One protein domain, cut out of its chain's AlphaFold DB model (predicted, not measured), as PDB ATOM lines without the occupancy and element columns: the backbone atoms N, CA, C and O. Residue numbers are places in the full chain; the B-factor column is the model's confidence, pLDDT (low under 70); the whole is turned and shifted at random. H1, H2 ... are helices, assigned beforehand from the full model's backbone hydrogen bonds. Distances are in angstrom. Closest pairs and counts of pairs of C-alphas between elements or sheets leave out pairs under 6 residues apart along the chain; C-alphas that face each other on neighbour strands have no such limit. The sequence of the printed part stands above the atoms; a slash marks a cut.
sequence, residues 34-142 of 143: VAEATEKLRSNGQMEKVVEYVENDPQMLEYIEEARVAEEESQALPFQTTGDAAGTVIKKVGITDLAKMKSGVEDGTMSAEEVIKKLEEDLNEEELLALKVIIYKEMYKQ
ATOM      1  N   VAL A  34     215.858 412.283 475.659       74.62
ATOM      2  CA  VAL A  34     216.615 411.051 475.873       74.62
ATOM      3  C   VAL A  34     216.737 410.745 477.361       74.62
ATOM      4  O   VAL A  34     216.444 409.626 477.763       74.62
ATOM      5  N   ALA A  35     217.055 411.739 478.194       77.38
ATOM      6  CA  ALA A  35     217.141 411.554 479.640       77.38
ATOM      7  C   ALA A  35     215.820 411.049 480.248       77.38
ATOM      8  O   ALA A  35     215.827 410.110 481.041       77.38
ATOM      9  N   GLU A  36     214.675 411.619 479.857       76.19
ATOM     10  CA  GLU A  36     213.366 411.169 480.343       76.19
ATOM     11  C   GLU A  36     213.034 409.747 479.867       76.19
ATOM     12  O   GLU A  36     212.495 408.945 480.633       76.19
ATOM     13  N   ALA A  37     213.365 409.411 478.616       74.12
ATOM     14  CA  ALA A  37     213.173 408.066 478.085       74.12
ATOM     15  C   ALA A  37     214.029 407.035 478.840       74.12
ATOM     16  O   ALA A  37     213.504 406.010 479.279       74.12
ATOM     17  N   THR A  38     215.313 407.324 479.055       70.38
ATOM     18  CA  THR A  38     216.228 406.442 479.790       70.38
ATOM     19  C   THR A  38     215.810 406.288 481.254       70.38
ATOM     20  O   THR A  38     215.803 405.176 481.779       70.38
ATOM     21  N   GLU A  39     215.382 407.366 481.915       81.31
ATOM     22  CA  GLU A  39     214.910 407.312 483.304       81.31
ATOM     23  C   GLU A  39     213.628 406.479 483.447       81.31
ATOM     24  O   GLU A  39     213.466 405.710 484.399       81.31
ATOM     25  N   LYS A  40     212.720 406.553 482.467       77.50
ATOM     26  CA  LYS A  40     211.545 405.674 482.421       77.50
ATOM     27  C   LYS A  40     211.941 404.208 482.270       77.50
ATOM     28  O   LYS A  40     211.397 403.384 482.997       77.50
ATOM     29  N   LEU A  41     212.902 403.897 481.393       73.62
ATOM     30  CA  LEU A  41     213.424 402.535 481.214       73.62
ATOM     31  C   LEU A  41     214.103 401.991 482.481       73.62
ATOM     32  O   LEU A  41     214.010 400.799 482.766       73.62
ATOM     33  N   ARG A  42     214.780 402.844 483.257       77.94
ATOM     34  CA  ARG A  42     215.362 402.453 484.551       77.94
ATOM     35  C   ARG A  42     214.283 402.244 485.609       77.94
ATOM     36  O   ARG A  42     214.197 401.181 486.214       77.94
ATOM     37  N   SER A  43     213.420 403.236 485.812       80.50
ATOM     38  CA  SER A  43     212.399 403.204 486.872       80.50
ATOM     39  C   SER A  43     211.377 402.072 486.722       80.50
ATOM     40  O   SER A  43     210.807 401.630 487.720       80.50
ATOM     41  N   ASN A  44     211.150 401.573 485.504       78.69
ATOM     42  CA  ASN A  44     210.243 400.457 485.240       78.69
ATOM     43  C   ASN A  44     210.941 399.081 485.142       78.69
ATOM     44  O   ASN A  44     210.275 398.086 484.838       78.69
ATOM     45  N   GLY A  45     212.251 399.013 485.398       75.81
ATOM     46  CA  GLY A  45     213.035 397.778 485.355       75.81
ATOM     47  C   GLY A  45     213.213 397.190 483.946       75.81
ATOM     48  O   GLY A  45     213.403 395.980 483.790       75.81
ATOM     49  N   GLN A  46     213.025 397.995 482.895       76.00
ATOM     50  CA  GLN A  46     213.266 397.571 481.514       76.00
ATOM     51  C   GLN A  46     214.747 397.657 481.146       76.00
ATOM     52  O   GLN A  46     215.182 396.882 480.299       76.00
ATOM     53  N   MET A  47     215.524 398.530 481.793       79.06
ATOM     54  CA  MET A  47     216.964 398.653 481.555       79.06
ATOM     55  C   MET A  47     217.703 397.336 481.831       79.06
ATOM     56  O   MET A  47     218.514 396.904 481.020       79.06
ATOM     57  N   GLU A  48     217.362 396.633 482.908       79.62
ATOM     58  CA  GLU A  48     217.955 395.339 483.260       79.62
ATOM     59  C   GLU A  48     217.688 394.281 482.186       79.62
ATOM     60  O   GLU A  48     218.544 393.449 481.909       79.62
ATOM     61  N   LYS A  49     216.525 394.340 481.530       77.94
ATOM     62  CA  LYS A  49     216.185 393.427 480.431       77.94
ATOM     63  C   LYS A  49     216.963 393.744 479.158       77.94
ATOM     64  O   LYS A  49     217.259 392.834 478.391       77.94
ATOM     65  N   VAL A  50     217.276 395.020 478.926       75.38
ATOM     66  CA  VAL A  50     218.144 395.441 477.817       75.38
ATOM     67  C   VAL A  50     219.568 394.947 478.054       75.38
ATOM     68  O   VAL A  50     220.167 394.389 477.141       75.38
ATOM     69  N   VAL A  51     220.082 395.083 479.281       80.56
ATOM     70  CA  VAL A  51     221.390 394.530 479.667       80.56
ATOM     71  C   VAL A  51     221.405 393.013 479.492       80.56
ATOM     72  O   VAL A  51     222.274 392.500 478.796       80.56
ATOM     73  N   GLU A  52     220.405 392.299 480.019       81.75
ATOM     74  CA  GLU A  52     220.294 390.845 479.861       81.75
ATOM     75  C   GLU A  52     220.261 390.436 478.382       81.75
ATOM     76  O   GLU A  52     220.937 389.491 477.987       81.75
ATOM     77  N   TYR A  53     219.517 391.151 477.536       75.38
ATOM     78  CA  TYR A  53     219.493 390.884 476.098       75.38
ATOM     79  C   TYR A  53     220.881 391.031 475.460       75.38
ATOM     80  O   TYR A  53     221.323 390.134 474.746       75.38
ATOM     81  N   VAL A  54     221.578 392.132 475.753       79.00
ATOM     82  CA  VAL A  54     222.922 392.412 475.228       79.00
ATOM     83  C   VAL A  54     223.934 391.366 475.689       79.00
ATOM     84  O   VAL A  54     224.760 390.928 474.898       79.00
ATOM     85  N   GLU A  55     223.853 390.918 476.939       82.50
ATOM     86  CA  GLU A  55     224.761 389.902 477.480       82.50
ATOM     87  C   GLU A  55     224.514 388.496 476.910       82.50
ATOM     88  O   GLU A  55     225.421 387.662 476.905       82.50
ATOM     89  N   ASN A  56     223.303 388.215 476.423       83.38
ATOM     90  CA  ASN A  56     222.950 386.923 475.833       83.38
ATOM     91  C   ASN A  56     223.219 386.838 474.319       83.38
ATOM     92  O   ASN A  56     223.098 385.748 473.753       83.38
ATOM     93  N   ASP A  57     223.592 387.942 473.668       81.88
ATOM     94  CA  ASP A  57     223.876 387.999 472.234       81.88
ATOM     95  C   ASP A  57     225.386 388.212 471.969       81.88
ATOM     96  O   ASP A  57     225.933 389.269 472.297       81.88
ATOM     97  N   PRO A  58     226.085 387.236 471.347       84.69
ATOM     98  CA  PRO A  58     227.511 387.344 471.045       84.69
ATOM     99  C   PRO A  58     227.903 388.562 470.200       84.69
ATOM    100  O   PRO A  58     228.990 389.100 470.397       84.69
ATOM    101  N   GLN A  59     227.046 389.002 469.274       82.88
ATOM    102  CA  GLN A  59     227.311 390.174 468.437       82.88
ATOM    103  C   GLN A  59     227.171 391.464 469.253       82.88
ATOM    104  O   GLN A  59     227.952 392.401 469.092       82.88
ATOM    105  N   MET A  60     226.200 391.518 470.166       83.38
ATOM    106  CA  MET A  60     226.036 392.682 471.042       83.38
ATOM    107  C   MET A  60     227.204 392.811 472.020       83.38
ATOM    108  O   MET A  60     227.669 393.922 472.271       83.38
ATOM    109  N   LEU A  61     227.728 391.689 472.522       86.12
ATOM    110  CA  LEU A  61     228.935 391.674 473.350       86.12
ATOM    111  C   LEU A  61     230.157 392.249 472.622       86.12
ATOM    112  O   LEU A  61     230.927 392.988 473.233       86.12
ATOM    113  N   GLU A  62     230.321 391.959 471.329       88.94
ATOM    114  CA  GLU A  62     231.392 392.541 470.513       88.94
ATOM    115  C   GLU A  62     231.263 394.068 470.433       88.94
ATOM    116  O   GLU A  62     232.230 394.786 470.688       88.94
ATOM    117  N   TYR A  63     230.055 394.588 470.207       86.94
ATOM    118  CA  TYR A  63     229.815 396.033 470.194       86.94
ATOM    119  C   TYR A  63     230.080 396.709 471.544       86.94
ATOM    120  O   TYR A  63     230.563 397.843 471.577       86.94
ATOM    121  N   ILE A  64     229.778 396.035 472.658       89.94
ATOM    122  CA  ILE A  64     230.101 396.533 474.000       89.94
ATOM    123  C   ILE A  64     231.611 396.555 474.230       89.94
ATOM    124  O   ILE A  64     232.124 397.510 474.811       89.94
ATOM    125  N   GLU A  65     232.332 395.539 473.766       91.56
ATOM    126  CA  GLU A  65     233.784 395.484 473.903       91.56
ATOM    127  C   GLU A  65     234.473 396.572 473.071       91.56
ATOM    128  O   GLU A  65     235.331 397.288 473.589       91.56
ATOM    129  N   GLU A  66     234.048 396.778 471.824       91.38
ATOM    130  CA  GLU A  66     234.516 397.889 470.984       91.38
ATOM    131  C   GLU A  66     234.281 399.247 471.657       91.38
ATOM    132  O   GLU A  66     235.177 400.093 471.711       91.38
ATOM    133  N   ALA A  67     233.084 399.447 472.217       89.88
ATOM    134  CA  ALA A  67     232.740 400.653 472.957       89.88
ATOM    135  C   ALA A  67     233.623 400.841 474.199       89.88
ATOM    136  O   ALA A  67     234.091 401.947 474.472       89.88
ATOM    137  N   ARG A  68     233.864 399.767 474.956       91.69
ATOM    138  CA  ARG A  68     234.712 399.793 476.151       91.69
ATOM    139  C   ARG A  68     236.140 400.201 475.799       91.69
ATOM    140  O   ARG A  68     236.686 401.070 476.474       91.69
ATOM    141  N   VAL A  69     236.716 399.617 474.749       92.69
ATOM    142  CA  VAL A  69     238.074 399.938 474.281       92.69
ATOM    143  C   VAL A  69     238.163 401.395 473.828       92.69
ATOM    144  O   VAL A  69     239.022 402.123 474.318       92.69
ATOM    145  N   ALA A  70     237.246 401.857 472.975       89.94
ATOM    146  CA  ALA A  70     237.258 403.236 472.478       89.94
ATOM    147  C   ALA A  70     237.126 404.279 473.603       89.94
ATOM    148  O   ALA A  70     237.744 405.347 473.564       89.94
ATOM    149  N   GLU A  71     236.339 403.957 474.628       88.19
ATOM    150  CA  GLU A  71     236.193 404.783 475.820       88.19
ATOM    151  C   GLU A  71     237.450 404.773 476.706       88.19
ATOM    152  O   GLU A  71     237.859 405.820 477.205       88.19
ATOM    153  N   GLU A  72     238.084 403.616 476.911       88.69
ATOM    154  CA  GLU A  72     239.335 403.504 477.678       88.69
ATOM    155  C   GLU A  72     240.494 404.236 477.002       88.69
ATOM    156  O   GLU A  72     241.289 404.900 477.670       88.69
ATOM    157  N   GLU A  73     240.549 404.185 475.673       89.44
ATOM    158  CA  GLU A  73     241.528 404.908 474.863       89.44
ATOM    159  C   GLU A  73     241.226 406.412 474.761       89.44
ATOM    160  O   GLU A  73     242.032 407.166 474.213       89.44
ATOM    161  N   SER A  74     240.105 406.874 475.337       81.38
ATOM    162  CA  SER A  74     239.660 408.273 475.295       81.38
ATOM    163  C   SER A  74     239.645 408.826 473.867       81.38
ATOM    164  O   SER A  74     240.082 409.955 473.613       81.38
ATOM    165  N   GLN A  75     239.174 408.009 472.919       81.12
ATOM    166  CA  GLN A  75     239.155 408.369 471.509       81.12
ATOM    167  C   GLN A  75     238.302 409.626 471.294       81.12
ATOM    168  O   GLN A  75     237.215 409.781 471.855       81.12
ATOM    169  N   ALA A  76     238.799 410.552 470.471       84.81
ATOM    170  CA  ALA A  76     238.035 411.731 470.085       84.81
ATOM    171  C   ALA A  76     236.903 411.308 469.139       84.81
ATOM    172  O   ALA A  76     237.131 411.060 467.959       84.81
ATOM    173  N   LEU A  77     235.694 411.194 469.687       89.31
ATOM    174  CA  LEU A  77     234.505 410.741 468.974       89.31
ATOM    175  C   LEU A  77     233.649 411.925 468.490       89.31
ATOM    176  O   LEU A  77     233.628 412.967 469.155       89.31
ATOM    177  N   PRO A  78     232.916 411.778 467.366       87.94
ATOM    178  CA  PRO A  78     232.072 412.830 466.791       87.94
ATOM    179  C   PRO A  78     231.047 413.447 467.749       87.94
ATOM    180  O   PRO A  78     230.641 414.593 467.563       87.94
ATOM    181  N   PHE A  79     230.628 412.700 468.768       87.69
ATOM    182  CA  PHE A  79     229.760 413.169 469.839       87.69
ATOM    183  C   PHE A  79     230.044 412.405 471.134       87.69
ATOM    184  O   PHE A  79     230.582 411.299 471.118       87.69
ATOM    185  N   GLN A  80     229.688 413.022 472.263       86.31
ATOM    186  CA  GLN A  80     229.972 412.499 473.606       86.31
ATOM    187  C   GLN A  80     228.760 412.536 474.544       86.31
ATOM    188  O   GLN A  80     228.870 412.094 475.684       86.31
ATOM    189  N   THR A  81     227.616 413.044 474.079       84.50
ATOM    190  CA  THR A  81     226.388 413.148 474.873       84.50
ATOM    191  C   THR A  81     225.253 412.363 474.225       84.50
ATOM    192  O   THR A  81     225.202 412.192 473.002       84.50
ATOM    193  N   THR A  82     224.311 411.903 475.044       83.19
ATOM    194  CA  THR A  82     223.152 411.125 474.598       83.19
ATOM    195  C   THR A  82     222.222 411.940 473.693       83.19
ATOM    196  O   THR A  82     221.650 411.391 472.749       83.19
ATOM    197  N   GLY A  83     222.092 413.256 473.899       79.44
ATOM    198  CA  GLY A  83     221.288 414.098 473.011       79.44
ATOM    199  C   GLY A  83     221.980 414.457 471.698       79.44
ATOM    200  O   GLY A  83     221.292 414.500 470.676       79.44
ATOM    201  N   ASP A  84     223.307 414.622 471.670       82.00
ATOM    202  CA  ASP A  84     224.049 414.751 470.407       82.00
ATOM    203  C   ASP A  84     223.966 413.458 469.585       82.00
ATOM    204  O   ASP A  84     223.767 413.504 468.367       82.00
ATOM    205  N   ALA A  85     224.046 412.300 470.250       86.44
ATOM    206  CA  ALA A  85     223.862 410.995 469.624       86.44
ATOM    207  C   ALA A  85     222.458 410.872 469.014       86.44
ATOM    208  O   ALA A  85     222.315 410.594 467.822       86.44
ATOM    209  N   ALA A  86     221.412 411.166 469.794       83.44
ATOM    210  CA  ALA A  86     220.035 411.140 469.309       83.44
ATOM    211  C   ALA A  86     219.803 412.138 468.167       83.44
ATOM    212  O   ALA A  86     219.166 411.801 467.168       83.44
ATOM    213  N   GLY A  87     220.357 413.347 468.266       81.94
ATOM    214  CA  GLY A  87     220.287 414.350 467.207       81.94
ATOM    215  C   GLY A  87     220.967 413.879 465.923       81.94
ATOM    216  O   GLY A  87     220.414 414.048 464.836       81.94
ATOM    217  N   THR A  88     222.129 413.235 466.041       87.00
ATOM    218  CA  THR A  88     222.876 412.669 464.909       87.00
ATOM    219  C   THR A  88     222.099 411.541 464.242       87.00
ATOM    220  O   THR A  88     221.902 411.586 463.029       87.00
ATOM    221  N   VAL A  89     221.565 410.592 465.016       84.94
ATOM    222  CA  VAL A  89     220.737 409.490 464.497       84.94
ATOM    223  C   VAL A  89     219.487 410.027 463.796       84.94
ATOM    224  O   VAL A  89     219.210 409.652 462.659       84.94
ATOM    225  N   ILE A  90     218.767 410.976 464.405       84.19
ATOM    226  CA  ILE A  90     217.592 411.613 463.786       84.19
ATOM    227  C   ILE A  90     217.968 412.331 462.489       84.19
ATOM    228  O   ILE A  90     217.213 412.278 461.519       84.19
ATOM    229  N   LYS A  91     219.117 413.008 462.453       85.56
ATOM    230  CA  LYS A  91     219.585 413.741 461.274       85.56
ATOM    231  C   LYS A  91     220.012 412.815 460.133       85.56
ATOM    232  O   LYS A  91     219.815 413.185 458.978       85.56
ATOM    233  N   LYS A  92     220.624 411.672 460.447       88.31
ATOM    234  CA  LYS A  92     221.191 410.729 459.470       88.31
ATOM    235  C   LYS A  92     220.147 409.763 458.932       88.31
ATOM    236  O   LYS A  92     219.975 409.679 457.725       88.31
ATOM    237  N   VAL A  93     219.411 409.127 459.836       87.94
ATOM    238  CA  VAL A  93     218.402 408.112 459.516       87.94
ATOM    239  C   VAL A  93     217.059 408.756 459.172       87.94
ATOM    240  O   VAL A  93     216.308 408.282 458.327       87.94
ATOM    241  N   GLY A  94     216.729 409.874 459.822       82.56
ATOM    242  CA  GLY A  94     215.450 410.550 459.639       82.56
ATOM    243  C   GLY A  94     214.340 410.002 460.540       82.56
ATOM    244  O   GLY A  94     214.174 408.801 460.744       82.56
ATOM    245  N   ILE A  95     213.505 410.911 461.050       81.19
ATOM    246  CA  ILE A  95     212.419 410.575 461.989       81.19
ATOM    247  C   ILE A  95     211.388 409.597 461.404       81.19
ATOM    248  O   ILE A  95     210.835 408.771 462.128       81.19
ATOM    249  N   THR A  96     211.146 409.661 460.093       83.69
ATOM    250  CA  THR A  96     210.204 408.775 459.401       83.69
ATOM    251  C   THR A  96     210.706 407.338 459.380       83.69
ATOM    252  O   THR A  96     209.933 406.422 459.651       83.69
ATOM    253  N   ASP A  97     211.982 407.126 459.060       85.69
ATOM    254  CA  ASP A  97     212.530 405.776 458.973       85.69
ATOM    255  C   ASP A  97     212.776 405.200 460.364       85.69
ATOM    256  O   ASP A  97     212.425 404.046 460.583       85.69
ATOM    257  N   LEU A  98     213.175 406.013 461.346       83.44
ATOM    258  CA  LEU A  98     213.182 405.605 462.757       83.44
ATOM    259  C   LEU A  98     211.792 405.151 463.237       83.44
ATOM    260  O   LEU A  98     211.667 404.121 463.897       83.44
ATOM    261  N   ALA A  99     210.727 405.872 462.868       81.25
ATOM    262  CA  ALA A  99     209.360 405.477 463.211       81.25
ATOM    263  C   ALA A  99     208.936 404.164 462.530       81.25
ATOM    264  O   ALA A  99     208.262 403.340 463.157       81.25
ATOM    265  N   LYS A 100     209.343 403.939 461.272       85.88
ATOM    266  CA  LYS A 100     209.121 402.661 460.577       85.88
ATOM    267  C   LYS A 100     209.903 401.528 461.221       85.88
ATOM    268  O   LYS A 100     209.334 400.464 461.396       85.88
ATOM    269  N   MET A 101     211.163 401.753 461.591       82.44
ATOM    270  CA  MET A 101     211.985 400.747 462.258       82.44
ATOM    271  C   MET A 101     211.355 400.337 463.588       82.44
ATOM    272  O   MET A 101     211.155 399.153 463.831       82.44
ATOM    273  N   LYS A 102     210.938 401.315 464.401       76.50
ATOM    274  CA  LYS A 102     210.190 401.062 465.638       76.50
ATOM    275  C   LYS A 102     208.929 400.236 465.375       76.50
ATOM    276  O   LYS A 102     208.732 399.215 466.019       76.50
ATOM    277  N   SER A 103     208.095 400.671 464.431       80.25
ATOM    278  CA  SER A 103     206.833 399.984 464.123       80.25
ATOM    279  C   SER A 103     207.076 398.566 463.598       80.25
ATOM    280  O   SER A 103     206.371 397.650 463.996       80.25
ATOM    281  N   GLY A 104     208.106 398.387 462.766       78.81
ATOM    282  CA  GLY A 104     208.486 397.104 462.182       78.81
ATOM    283  C   GLY A 104     209.005 396.102 463.212       78.81
ATOM    284  O   GLY A 104     208.717 394.912 463.142       78.81
ATOM    285  N   VAL A 105     209.735 396.581 464.218       77.94
ATOM    286  CA  VAL A 105     210.119 395.745 465.362       77.94
ATOM    287  C   VAL A 105     208.894 395.413 466.224       77.94
ATOM    288  O   VAL A 105     208.757 394.284 466.689       77.94
ATOM    289  N   GLU A 106     207.973 396.365 466.416       67.50
ATOM    290  CA  GLU A 106     206.752 396.173 467.217       67.50
ATOM    291  C   GLU A 106     205.757 395.183 466.601       67.50
ATOM    292  O   GLU A 106     205.122 394.417 467.327       67.50
ATOM    293  N   ASP A 107     205.601 395.199 465.279       83.50
ATOM    294  CA  ASP A 107     204.697 394.308 464.551       83.50
ATOM    295  C   ASP A 107     205.370 393.005 464.078       83.50
ATOM    296  O   ASP A 107     204.696 392.111 463.557       83.50
ATOM    297  N   GLY A 108     206.680 392.869 464.314       80.00
ATOM    298  CA  GLY A 108     207.483 391.706 463.949       80.00
ATOM    299  C   GLY A 108     207.800 391.609 462.455       80.00
ATOM    300  O   GLY A 108     208.217 390.544 461.996       80.00
ATOM    301  N   THR A 109     207.590 392.679 461.683       85.56
ATOM    302  CA  THR A 109     207.979 392.752 460.266       85.56
ATOM    303  C   THR A 109     209.449 393.106 460.060       85.56
ATOM    304  O   THR A 109     209.933 392.997 458.934       85.56
ATOM    305  N   MET A 110     210.158 393.502 461.121       81.69
ATOM    306  CA  MET A 110     211.579 393.828 461.098       81.69
ATOM    307  C   MET A 110     212.299 393.265 462.330       81.69
ATOM    308  O   MET A 110     211.805 393.344 463.454       81.69
ATOM    309  N   SER A 111     213.478 392.696 462.110       80.38
ATOM    310  CA  SER A 111     214.359 392.137 463.143       80.38
ATOM    311  C   SER A 111     215.316 393.184 463.726       80.38
ATOM    312  O   SER A 111     215.509 394.257 463.149       80.38
ATOM    313  N   ALA A 112     215.934 392.881 464.873       74.69
ATOM    314  CA  ALA A 112     216.928 393.761 465.493       74.69
ATOM    315  C   ALA A 112     218.171 393.918 464.600       74.69
ATOM    316  O   ALA A 112     218.703 395.016 464.455       74.69
ATOM    317  N   GLU A 113     218.578 392.844 463.929       75.50
ATOM    318  CA  GLU A 113     219.695 392.814 462.989       75.50
ATOM    319  C   GLU A 113     219.440 393.722 461.778       75.50
ATOM    320  O   GLU A 113     220.342 394.414 461.311       75.50
ATOM    321  N   GLU A 114     218.199 393.782 461.291       78.94
ATOM    322  CA  GLU A 114     217.813 394.704 460.219       78.94
ATOM    323  C   GLU A 114     217.820 396.171 460.669       78.94
ATOM    324  O   GLU A 114     218.169 397.040 459.866       78.94
ATOM    325  N   VAL A 115     217.482 396.465 461.935       82.25
ATOM    326  CA  VAL A 115     217.667 397.814 462.510       82.25
ATOM    327  C   VAL A 115     219.148 398.177 462.497       82.25
ATOM    328  O   VAL A 115     219.512 399.234 461.991       82.25
ATOM    329  N   ILE A 116     219.996 397.300 463.040       81.38
ATOM    330  CA  ILE A 116     221.440 397.532 463.169       81.38
ATOM    331  C   ILE A 116     222.055 397.776 461.798       81.38
ATOM    332  O   ILE A 116     222.722 398.785 461.599       81.38
ATOM    333  N   LYS A 117     221.742 396.921 460.824       85.38
ATOM    334  CA  LYS A 117     222.243 397.071 459.460       85.38
ATOM    335  C   LYS A 117     221.850 398.415 458.841       85.38
ATOM    336  O   LYS A 117     222.666 399.052 458.187       85.38
ATOM    337  N   LYS A 118     220.613 398.872 459.053       86.31
ATOM    338  CA  LYS A 118     220.172 400.191 458.572       86.31
ATOM    339  C   LYS A 118     220.942 401.333 459.236       86.31
ATOM    340  O   LYS A 118     221.285 402.300 458.569       86.31
ATOM    341  N   LEU A 119     221.249 401.213 460.528       83.44
ATOM    342  CA  LEU A 119     222.091 402.186 461.225       83.44
ATOM    343  C   LEU A 119     223.530 402.186 460.687       83.44
ATOM    344  O   LEU A 119     224.096 403.258 460.515       83.44
ATOM    345  N   GLU A 120     224.095 401.016 460.384       86.69
ATOM    346  CA  GLU A 120     225.423 400.866 459.765       86.69
ATOM    347  C   GLU A 120     225.484 401.417 458.328       86.69
ATOM    348  O   GLU A 120     226.544 401.842 457.877       86.69
ATOM    349  N   GLU A 121     224.362 401.425 457.601       92.38
ATOM    350  CA  GLU A 121     224.263 402.014 456.257       92.38
ATOM    351  C   GLU A 121     224.226 403.557 456.290       92.38
ATOM    352  O   GLU A 121     224.787 404.204 455.401       92.38
ATOM    353  N   ASP A 122     223.585 404.150 457.306       91.38
ATOM    354  CA  ASP A 122     223.353 405.601 457.398       91.38
ATOM    355  C   ASP A 122     224.421 406.357 458.214       91.38
ATOM    356  O   ASP A 122     224.665 407.552 457.987       91.38
ATOM    357  N   LEU A 123     225.048 405.690 459.187       89.50
ATOM    358  CA  LEU A 123     226.098 406.244 460.045       89.50
ATOM    359  C   LEU A 123     227.476 405.830 459.528       89.50
ATOM    360  O   LEU A 123     227.675 404.711 459.071       89.50
ATOM    361  N   ASN A 124     228.459 406.728 459.629       92.56
ATOM    362  CA  ASN A 124     229.845 406.339 459.359       92.56
ATOM    363  C   ASN A 124     230.461 405.577 460.549       92.56
ATOM    364  O   ASN A 124     229.897 405.555 461.643       92.56
ATOM    365  N   GLU A 125     231.638 404.980 460.347       90.38
ATOM    366  CA  GLU A 125     232.320 404.163 461.363       90.38
ATOM    367  C   GLU A 125     232.567 404.920 462.681       90.38
ATOM    368  O   GLU A 125     232.324 404.378 463.758       90.38
ATOM    369  N   GLU A 126     232.985 406.188 462.615       91.00
ATOM    370  CA  GLU A 126     233.240 407.008 463.808       91.00
ATOM    371  C   GLU A 126     231.944 407.366 464.551       91.00
ATOM    372  O   GLU A 126     231.908 407.363 465.781       91.00
ATOM    373  N   GLU A 127     230.868 407.662 463.820       88.94
ATOM    374  CA  GLU A 127     229.539 407.958 464.365       88.94
ATOM    375  C   GLU A 127     228.909 406.709 464.988       88.94
ATOM    376  O   GLU A 127     228.291 406.793 466.050       88.94
ATOM    377  N   LEU A 128     229.088 405.544 464.363       91.56
ATOM    378  CA  LEU A 128     228.622 404.269 464.890       91.56
ATOM    379  C   LEU A 128     229.385 403.894 466.164       91.56
ATOM    380  O   LEU A 128     228.769 403.501 467.154       91.56
ATOM    381  N   LEU A 129     230.710 404.064 466.172       91.69
ATOM    382  CA  LEU A 129     231.528 403.838 467.361       91.69
ATOM    383  C   LEU A 129     231.133 404.791 468.493       91.69
ATOM    384  O   LEU A 129     230.946 404.357 469.629       91.69
ATOM    385  N   ALA A 130     230.921 406.071 468.181       91.12
ATOM    386  CA  ALA A 130     230.423 407.041 469.145       91.12
ATOM    387  C   ALA A 130     229.071 406.624 469.726       91.12
ATOM    388  O   ALA A 130     228.884 406.669 470.939       91.12
ATOM    389  N   LEU A 131     228.149 406.146 468.886       89.75
ATOM    390  CA  LEU A 131     226.846 405.664 469.334       89.75
ATOM    391  C   LEU A 131     226.981 404.472 470.289       89.75
ATOM    392  O   LEU A 131     226.358 404.475 471.351       89.75
ATOM    393  N   LYS A 132     227.832 403.495 469.953       90.62
ATOM    394  CA  LYS A 132     228.130 402.337 470.812       90.62
ATOM    395  C   LYS A 132     228.703 402.777 472.166       90.62
ATOM    396  O   LYS A 132     228.254 402.288 473.200       90.62
ATOM    397  N   VAL A 133     229.626 403.744 472.181       90.06
ATOM    398  CA  VAL A 133     230.212 404.301 473.417       90.06
ATOM    399  C   VAL A 133     229.164 404.966 474.304       90.06
ATOM    400  O   VAL A 133     229.153 404.722 475.509       90.06
ATOM    401  N   ILE A 134     228.261 405.766 473.735       88.38
ATOM    402  CA  ILE A 134     227.169 406.385 474.503       88.38
ATOM    403  C   ILE A 134     226.243 405.317 475.089       88.38
ATOM    404  O   ILE A 134     225.952 405.355 476.281       88.38
ATOM    405  N   ILE A 135     225.828 404.330 474.293       86.38
ATOM    406  CA  ILE A 135     224.965 403.241 474.773       86.38
ATOM    407  C   ILE A 135     225.646 402.475 475.916       86.38
ATOM    408  O   ILE A 135     225.033 402.236 476.955       86.38
ATOM    409  N   TYR A 136     226.932 402.152 475.763       88.19
ATOM    410  CA  TYR A 136     227.725 401.503 476.805       88.19
ATOM    411  C   TYR A 136     227.763 402.324 478.103       88.19
ATOM    412  O   TYR A 136     227.550 401.779 479.191       88.19
ATOM    413  N   LYS A 137     227.988 403.640 478.011       85.69
ATOM    414  CA  LYS A 137     227.979 404.528 479.181       85.69
ATOM    415  C   LYS A 137     226.619 404.547 479.865       85.69
ATOM    416  O   LYS A 137     226.565 404.368 481.079       85.69
ATOM    417  N   GLU A 138     225.534 404.655 479.110       83.00
ATOM    418  CA  GLU A 138     224.180 404.690 479.668       83.00
ATOM    419  C   GLU A 138     223.795 403.379 480.365       83.00
ATOM    420  O   GLU A 138     223.149 403.399 481.419       83.00
ATOM    421  N   MET A 139     224.217 402.241 479.806       83.00
ATOM    422  CA  MET A 139     223.928 400.915 480.353       83.00
ATOM    423  C   MET A 139     224.760 400.593 481.599       83.00
ATOM    424  O   MET A 139     224.210 400.131 482.596       83.00
ATOM    425  N   TYR A 140     226.074 400.844 481.562       83.50
ATOM    426  CA  TYR A 140     227.005 400.331 482.578       83.50
ATOM    427  C   TYR A 140     227.611 401.408 483.482       83.50
ATOM    428  O   TYR A 140     227.947 401.124 484.632       83.50
ATOM    429  N   LYS A 141     227.761 402.642 482.991       79.06
ATOM    430  CA  LYS A 141     228.359 403.757 483.748       79.06
ATOM    431  C   LYS A 141     227.332 404.762 484.269       79.06
ATOM    432  O   LYS A 141     227.675 405.531 485.164       79.06
ATOM    433  N   GLN A 142     226.099 404.722 483.758       68.12
ATOM    434  CA  GLN A 142     225.019 405.667 484.061       68.12
ATOM    435  C   GLN A 142     225.436 407.121 483.772       68.12
ATOM    436  O   GLN A 142     225.187 408.018 484.579       68.12
TER     437      GLN A 142
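AT A GLANCE: This is residues 34 to 142 of the 143 residues of an uncharacterized protein of Planococcus sp. CPCC 101016 (UniProt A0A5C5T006). H7 and H3 cross at about a right angle near the middles of both, and H4 packs on H7. H1 and H2 make a corner on one side, while H5 and H6 lie side by side on another. Along the 109 printed residues you find seven named helices, H1 to H7 in order, and no named strand: all helix. The whole is compact, radius of gyration of the C-alphas 13.8 A, and rounded, spanning 39 by 30 by 29 A.

HOW THE PARTS SIT: Start at H1, residues 34 to 43; H2, residues 47 to 56, is close but not clearly touching, about perpendicular at 86 degrees. H3, residues 58 to 72, only just touches H2, with 3 pairs of C-alphas within 8 A, only at the corner. H4, residues 82 to 93, the hub, touches H1 with residues 82 to 86 alone; the closest C-alphas, Gly 83 and Val 34, are 6.3 A apart. H5, residues 95 to 107, touches no helix. H6, residues 112 to 122, runs opposite ways to H5 at a shallow tilt of 14 degrees. Look last at H7, residues 125 to 141: its residues 129 to 136 alone touch H3, closest C-alphas Val 133 and Ala 67, 4.5 A. In each of H1 to H7 every O i to N i+4 pair is within hydrogen-bond range.

IN THESE COORDINATES: Find C-alpha 34 at (216.615, 411.051, 475.873), where H1 begins, and C-alpha 141 at (228.359, 403.757, 483.748), where H7 ends. From first to last C-alpha, H7 measures 22.7 A and H3 21.1 A.

THE WHOLE: The C-alphas farthest apart, Glu 73 and Asp 107, are 39.7 A apart. The printed part has no cut and no long link. Residues 106 and 142 have pLDDT under 70.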